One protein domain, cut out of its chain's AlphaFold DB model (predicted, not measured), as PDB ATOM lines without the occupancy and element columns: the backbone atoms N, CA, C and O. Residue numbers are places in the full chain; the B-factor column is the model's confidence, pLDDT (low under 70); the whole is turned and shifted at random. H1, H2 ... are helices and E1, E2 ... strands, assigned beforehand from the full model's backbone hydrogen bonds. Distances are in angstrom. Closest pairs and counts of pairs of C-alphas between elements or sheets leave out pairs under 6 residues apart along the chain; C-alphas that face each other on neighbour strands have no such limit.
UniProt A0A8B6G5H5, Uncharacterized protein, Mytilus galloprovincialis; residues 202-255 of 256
ATOM      1  N   TYR A 202     147.681  89.100 139.194       82.50
ATOM      2  CA  TYR A 202     149.065  89.481 138.931       82.50
ATOM      3  C   TYR A 202     149.601  88.887 137.619       82.50
ATOM      4  O   TYR A 202     150.212  89.595 136.818       82.50
ATOM      5  N   GLY A 203     149.326  87.610 137.336       85.00
ATOM      6  CA  GLY A 203     149.710  86.970 136.074       85.00
ATOM      7  C   GLY A 203     149.069  87.636 134.850       85.00
ATOM      8  O   GLY A 203     149.741  87.883 133.839       85.00
ATOM      9  N   ARG A 204     147.782  87.998 134.954       90.69
ATOM     10  CA  ARG A 204     147.065  88.774 133.926       90.69
ATOM     11  C   ARG A 204     147.678  90.161 133.748       90.69
ATOM     12  O   ARG A 204     147.927  90.559 132.611       90.69
ATOM     13  N   LEU A 205     147.982  90.851 134.847       86.69
ATOM     14  CA  LEU A 205     148.611  92.173 134.831       86.69
ATOM     15  C   LEU A 205     149.987  92.137 134.160       86.69
ATOM     16  O   LEU A 205     150.251  92.933 133.265       86.69
ATOM     17  N   LYS A 206     150.845  91.178 134.521       86.88
ATOM     18  CA  LYS A 206     152.178  91.016 133.923       86.88
ATOM     19  C   LYS A 206     152.097  90.785 132.413       86.88
ATOM     20  O   LYS A 206     152.840  91.400 131.649       86.88
ATOM     21  N   SER A 207     151.169  89.934 131.985       87.75
ATOM     22  CA  SER A 207     150.936  89.648 130.565       87.75
ATOM     23  C   SER A 207     150.430  90.881 129.811       87.75
ATOM     24  O   SER A 207     150.875  91.158 128.697       87.75
ATOM     25  N   LEU A 208     149.520  91.646 130.423       86.81
ATOM     26  CA  LEU A 208     149.014  92.901 129.869       86.81
ATOM     27  C   LEU A 208     150.136  93.940 129.746       86.81
ATOM     28  O   LEU A 208     150.292  94.555 128.694       86.81
ATOM     29  N   PHE A 209     150.963  94.082 130.781       85.81
ATOM     30  CA  PHE A 209     152.077  95.023 130.798       85.81
ATOM     31  C   PHE A 209     153.117  94.707 129.717       85.81
ATOM     32  O   PHE A 209     153.561  95.605 129.008       85.81
ATOM     33  N   GLN A 210     153.455  93.430 129.519       87.44
ATOM     34  CA  GLN A 210     154.337  93.013 128.423       87.44
ATOM     35  C   GLN A 210     153.753  93.353 127.045       87.44
ATOM     36  O   GLN A 210     154.481  93.833 126.177       87.44
ATOM     37  N   LYS A 211     152.442  93.158 126.848       85.62
ATOM     38  CA  LYS A 211     151.762  93.541 125.599       85.62
ATOM     39  C   LYS A 211     151.798  95.052 125.362       85.62
ATOM     40  O   LYS A 211     152.040  95.464 124.233       85.62
ATOM     41  N   MET A 212     151.602  95.858 126.405       84.44
ATOM     42  CA  MET A 212     151.657  97.322 126.310       84.44
ATOM     43  C   MET A 212     153.081  97.837 126.073       84.44
ATOM     44  O   MET A 212     153.273  98.726 125.253       84.44
ATOM     45  N   LYS A 213     154.099  97.240 126.708       82.00
ATOM     46  CA  LYS A 213     155.509  97.612 126.488       82.00
ATOM     47  C   LYS A 213     155.928  97.453 125.025       82.00
ATOM     48  O   LYS A 213     156.704  98.252 124.514       82.00
ATOM     49  N   ASN A 214     155.404  96.428 124.360       84.25
ATOM     50  CA  ASN A 214     155.703  96.147 122.960       84.25
ATOM     51  C   ASN A 214     154.834  96.958 121.981       84.25
ATOM     52  O   ASN A 214     155.036  96.841 120.776       84.25
ATOM     53  N   ASN A 215     153.859  97.739 122.464       89.06
ATOM     54  CA  ASN A 215     152.938  98.491 121.616       89.06
ATOM     55  C   ASN A 215     152.517  99.830 122.271       89.06
ATOM     56  O   ASN A 215     151.534  99.863 123.020       89.06
ATOM     57  N   PRO A 216     153.237 100.938 122.001       87.81
ATOM     58  CA  PRO A 216     153.008 102.226 122.664       87.81
ATOM     59  C   PRO A 216     151.625 102.825 122.364       87.81
ATOM     60  O   PRO A 216     151.020 103.440 123.240       87.81
ATOM     61  N   ASP A 217     151.067 102.577 121.177       91.06
ATOM     62  CA  ASP A 217     149.726 103.054 120.815       91.06
ATOM     63  C   ASP A 217     148.630 102.388 121.656       91.06
ATOM     64  O   ASP A 217     147.616 103.005 121.986       91.06
ATOM     65  N   LEU A 218     148.828 101.116 122.022       88.25
ATOM     66  CA  LEU A 218     147.905 100.389 122.890       88.25
ATOM     67  C   LEU A 218     147.922 100.972 124.304       88.25
ATOM     68  O   LEU A 218     146.860 101.141 124.898       88.25
ATOM     69  N   LEU A 219     149.105 101.311 124.822       87.38
ATOM     70  CA  LEU A 219     149.251 101.922 126.142       87.38
ATOM     71  C   LEU A 219     148.497 103.257 126.227       87.38
ATOM     72  O   LEU A 219     147.720 103.451 127.159       87.38
ATOM     73  N   ASN A 220     148.664 104.126 125.224       89.94
ATOM     74  CA  ASN A 220     147.990 105.427 125.176       89.94
ATOM     75  C   ASN A 220     146.460 105.287 125.190       89.94
ATOM     76  O   ASN A 220     145.784 106.007 125.919       89.94
ATOM     77  N   LYS A 221     145.907 104.318 124.449       90.94
ATOM     78  CA  LYS A 221     144.458 104.052 124.446       90.94
ATOM     79  C   LYS A 221     143.940 103.590 125.805       90.94
ATOM     80  O   LYS A 221     142.852 103.983 126.212       90.94
ATOM     81  N   TYR A 222     144.691 102.734 126.497       88.19
ATOM     82  CA  TYR A 222     144.305 102.279 127.834       88.19
ATOM     83  C   TYR A 222     144.313 103.433 128.839       88.19
ATOM     84  O   TYR A 222     143.365 103.559 129.612       88.19
ATOM     85  N   ASP A 223     145.344 104.279 128.806       89.44
ATOM     86  CA  ASP A 223     145.430 105.459 129.668       89.44
ATOM     87  C   ASP A 223     144.276 106.439 129.401       89.44
ATOM     88  O   ASP A 223     143.593 106.858 130.334       89.44
ATOM     89  N   GLU A 224     143.967 106.713 128.130       93.56
ATOM     90  CA  GLU A 224     142.832 107.557 127.738       93.56
ATOM     91  C   GLU A 224     141.501 107.023 128.293       93.56
ATOM     92  O   GLU A 224     140.740 107.776 128.906       93.56
ATOM     93  N   ILE A 225     141.236 105.717 128.149       92.44
ATOM     94  CA  ILE A 225     140.006 105.080 128.646       92.44
ATOM     95  C   ILE A 225     139.928 105.137 130.176       92.44
ATOM     96  O   ILE A 225     138.868 105.446 130.722       92.44
ATOM     97  N   ILE A 226     141.025 104.849 130.883       90.19
ATOM     98  CA  ILE A 226     141.052 104.893 132.353       90.19
ATOM     99  C   ILE A 226     140.797 106.326 132.837       90.19
ATOM    100  O   ILE A 226     139.984 106.544 133.738       90.19
ATOM    101  N   GLN A 227     141.435 107.321 132.222       91.00
ATOM    102  CA  GLN A 227     141.218 108.724 132.571       91.00
ATOM    103  C   GLN A 227     139.788 109.181 132.278       91.00
ATOM    104  O   GLN A 227     139.198 109.887 133.095       91.00
ATOM    105  N   ASP A 228     139.215 108.781 131.143       93.25
ATOM    106  CA  ASP A 228     137.826 109.079 130.790       93.25
ATOM    107  C   ASP A 228     136.838 108.460 131.793       93.25
ATOM    108  O   ASP A 228     135.960 109.154 132.310       93.25
ATOM    109  N   GLN A 229     137.021 107.190 132.164       90.06
ATOM    110  CA  GLN A 229     136.189 106.535 133.179       90.06
ATOM    111  C   GLN A 229     136.330 107.184 134.561       90.06
ATOM    112  O   GLN A 229     135.338 107.301 135.287       90.06
ATOM    113  N   CYS A 230     137.532 107.649 134.910       88.62
ATOM    114  CA  CYS A 230     137.775 108.388 136.147       88.62
ATOM    115  C   CYS A 230     137.064 109.749 136.133       88.62
ATOM    116  O   CYS A 230     136.403 110.104 137.105       88.62
ATOM    117  N   LYS A 231     137.125 110.490 135.016       90.88
ATOM    118  CA  LYS A 231     136.404 111.766 134.835       90.88
ATOM    119  C   LYS A 231     134.886 111.588 134.898       90.88
ATOM    120  O   LYS A 231     134.193 112.442 135.438       90.88
ATOM    121  N   LYS A 232     134.370 110.474 134.372       86.88
ATOM    122  CA  LYS A 232     132.941 110.112 134.414       86.88
ATOM    123  C   LYS A 232     132.472 109.618 135.790       86.88
ATOM    124  O   LYS A 232     131.275 109.380 135.965       86.88
ATOM    125  N   GLY A 233     133.385 109.449 136.750       83.75
ATOM    126  CA  GLY A 233     133.079 108.916 138.079       83.75
ATOM    127  C   GLY A 233     132.581 107.469 138.040       83.75
ATOM    128  O   GLY A 233     131.745 107.088 138.855       83.75
ATOM    129  N   ILE A 234     133.023 106.690 137.045       84.56
ATOM    130  CA  ILE A 234     132.748 105.246 136.940       84.56
ATOM    131  C   ILE A 234     133.768 104.467 137.775       84.56
ATOM    132  O   ILE A 234     133.436 103.463 138.400       84.56
ATOM    133  N   ILE A 235     135.012 104.946 137.789       84.88
ATOM    134  CA  ILE A 235     136.101 104.398 138.594       84.88
ATOM    135  C   ILE A 235     136.701 105.501 139.462       84.88
ATOM    136  O   ILE A 235     136.679 106.678 139.095       84.88
ATOM    137  N   GLU A 236     137.297 105.107 140.578       83.81
ATOM    138  CA  GLU A 236     138.012 106.003 141.477       83.81
ATOM    139  C   GLU A 236     139.428 105.491 141.752       83.81
ATOM    140  O   GLU A 236     139.756 104.317 141.544       83.81
ATOM    141  N   LYS A 237     140.309 106.391 142.197       79.19
ATOM    142  CA  LYS A 237     141.632 105.988 142.678       79.19
ATOM    143  C   LYS A 237     141.467 105.350 144.051       79.19
ATOM    144  O   LYS A 237     140.967 105.991 144.969       79.19
ATOM    145  N   CYS A 238     141.931 104.113 144.189       72.00
ATOM    146  CA  CYS A 238     141.900 103.409 145.461       72.00
ATOM    147  C   CYS A 238     142.762 104.150 146.497       72.00
ATOM    148  O   CYS A 238     143.901 104.531 146.213       72.00
ATOM    149  N   GLN A 239     142.227 104.345 147.702       64.50
ATOM    150  CA  GLN A 239     143.031 104.772 148.841       64.50
ATOM    151  C   GLN A 239     143.963 103.618 149.212       64.50
ATOM    152  O   GLN A 239     143.512 102.499 149.443       64.50
ATOM    153  N   THR A 240     145.270 103.875 149.227       53.72
ATOM    154  CA  THR A 240     146.297 102.864 149.480       53.72
ATOM    155  C   THR A 240     146.160 102.280 150.892       53.72
ATOM    156  O   THR A 240     146.837 102.717 151.819       53.72
ATOM    157  N   TYR A 241     145.338 101.247 151.075       48.28
ATOM    158  CA  TYR A 241     145.544 100.316 152.176       48.28
ATOM    159  C   TYR A 241     146.741  99.458 151.794       48.28
ATOM    160  O   TYR A 241     146.678  98.590 150.927       48.28
ATOM    161  N   VAL A 242     147.876  99.810 152.392       37.91
ATOM    162  CA  VAL A 242     149.179  99.186 152.200       37.91
ATOM    163  C   VAL A 242     149.089  97.692 152.535       37.91
ATOM    164  O   VAL A 242     149.379  97.278 153.653       37.91
ATOM    165  N   VAL A 243     148.776  96.848 151.554       42.34
ATOM    166  CA  VAL A 243     149.389  95.521 151.518       42.34
ATOM    167  C   VAL A 243     150.804  95.790 151.034       42.34
ATOM    168  O   VAL A 243     151.000  96.121 149.869       42.34
ATOM    169  N   ARG A 244     151.776  95.769 151.958       31.02
ATOM    170  CA  ARG A 244     153.205  95.970 151.669       31.02
ATOM    171  C   ARG A 244     153.652  94.971 150.601       31.02
ATOM    172  O   ARG A 244     154.096  93.873 150.917       31.02
ATOM    173  N   ILE A 245     153.547  95.353 149.339       36.69
ATOM    174  CA  ILE A 245     154.264  94.731 148.240       36.69
ATOM    175  C   ILE A 245     155.214  95.811 147.763       36.69
ATOM    176  O   ILE A 245     154.801  96.884 147.326       36.69
ATOM    177  N   LEU A 246     156.492  95.541 147.987       36.34
ATOM    178  CA  LEU A 246     157.587  96.381 147.554       36.34
ATOM    179  C   LEU A 246     157.488  96.607 146.041       36.34
ATOM    180  O   LEU A 246     157.362  95.662 145.267       36.34
ATOM    181  N   GLU A 247     157.575  97.890 145.702       37.59
ATOM    182  CA  GLU A 247     157.888  98.479 144.402       37.59
ATOM    183  C   GLU A 247     156.825  98.424 143.288       37.59
ATOM    184  O   GLU A 247     156.614  97.429 142.603       37.59
ATOM    185  N   SER A 248     156.324  99.636 143.005       40.00
ATOM    186  CA  SER A 248     155.672 100.118 141.773       40.00
ATOM    187  C   SER A 248     154.140 100.096 141.766       40.00
ATOM    188  O   SER A 248     153.482  99.115 141.437       40.00
ATOM    189  N   ASN A 249     153.606 101.265 142.127       47.97
ATOM    190  CA  ASN A 249     152.207 101.617 142.326       47.97
ATOM    191  C   ASN A 249     151.374 101.619 141.031       47.97
ATOM    192  O   ASN A 249     151.775 102.228 140.041       47.97
ATOM    193  N   ILE A 250     150.164 101.058 141.106       42.97
ATOM    194  CA  ILE A 250     148.842 101.715 140.971       42.97
ATOM    195  C   ILE A 250     147.837 100.606 140.607       42.97
ATOM    196  O   ILE A 250     147.911 100.015 139.531       42.97
ATOM    197  N   THR A 251     146.878 100.344 141.497       45.25
ATOM    198  CA  THR A 251     145.778  99.394 141.273       45.25
ATOM    199  C   THR A 251     144.467 100.176 141.250       45.25
ATOM    200  O   THR A 251     144.171 100.909 142.192       45.25
ATOM    201  N   TYR A 252     143.689 100.042 140.176       38.00
ATOM    202  CA  TYR A 252     142.341 100.603 140.073       38.00
ATOM    203  C   TYR A 252     141.322  99.492 140.335       38.00
ATOM    204  O   TYR A 252     141.431  98.411 139.753       38.00
ATOM    205  N   HIS A 253     140.332  99.761 141.183       46.81
ATOM    206  CA  HIS A 253     139.143  98.925 141.326       46.81
ATOM    207  C   HIS A 253     137.952  99.645 140.683       46.81
ATOM    208  O   HIS A 253     137.864 100.871 140.714       46.81
ATOM    209  N   ILE A 254     137.059  98.874 140.065       29.94
ATOM    210  CA  ILE A 254     135.743  99.357 139.641       29.94
ATOM    211  C   ILE A 254     134.933  99.566 140.922       29.94
ATOM    212  O   ILE A 254     134.963  98.685 141.783       29.94
ATOM    213  N   MET A 255     134.252 100.708 141.063       28.72
ATOM    214  CA  MET A 255     133.266 100.860 142.135       28.72
ATOM    215  C   MET A 255     132.176  99.808 141.919       28.72
ATOM    216  O   MET A 255     131.483  99.839 140.899       28.72
TER     217      MET A 255
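AT A GLANCE: This is residues 202 to 255 of the 256 residues of an uncharacterized protein of Mytilus galloprovincialis (UniProt A0A8B6G5H5). What shape is it? H1 and H2 meet at their ends as an open V; beyond H2 a wide loop joins short strands E1 and E2. What is printed? The printed part has 54 residues, with H1, H2, E1, E2 in order, mostly helix. It is loose, with radius of gyration of the C-alphas 12.7 A, spanning 31 by 30 by 15 A.

IN THESE COORDINATES: Where are helices? H1, residues 202 to 213, begins at (149.065, 89.481, 138.931); H2, residues 216 to 231, is 22.7 A long. Where are strands? E1 is residues 235 to 237; E2, residues 252 to 254, ends at (135.743, 99.357, 139.641).

HOW THE PARTS SIT: Do helices touch? H1 and H2 only just touch, only at the corner, with 3 pairs of C-alphas within 8 A; their tilt is steep, 60 degrees. In both, every O i to N i+4 pair is within hydrogen-bond range. Do strands meet? E1 and E2 meet only at a point: C-alphas 235 and 254 face each other, 5.2 A apart.

THE WHOLE: Which link is long? E1 to E2 is. Where is confidence low? Residues 239 to 255 are under 70.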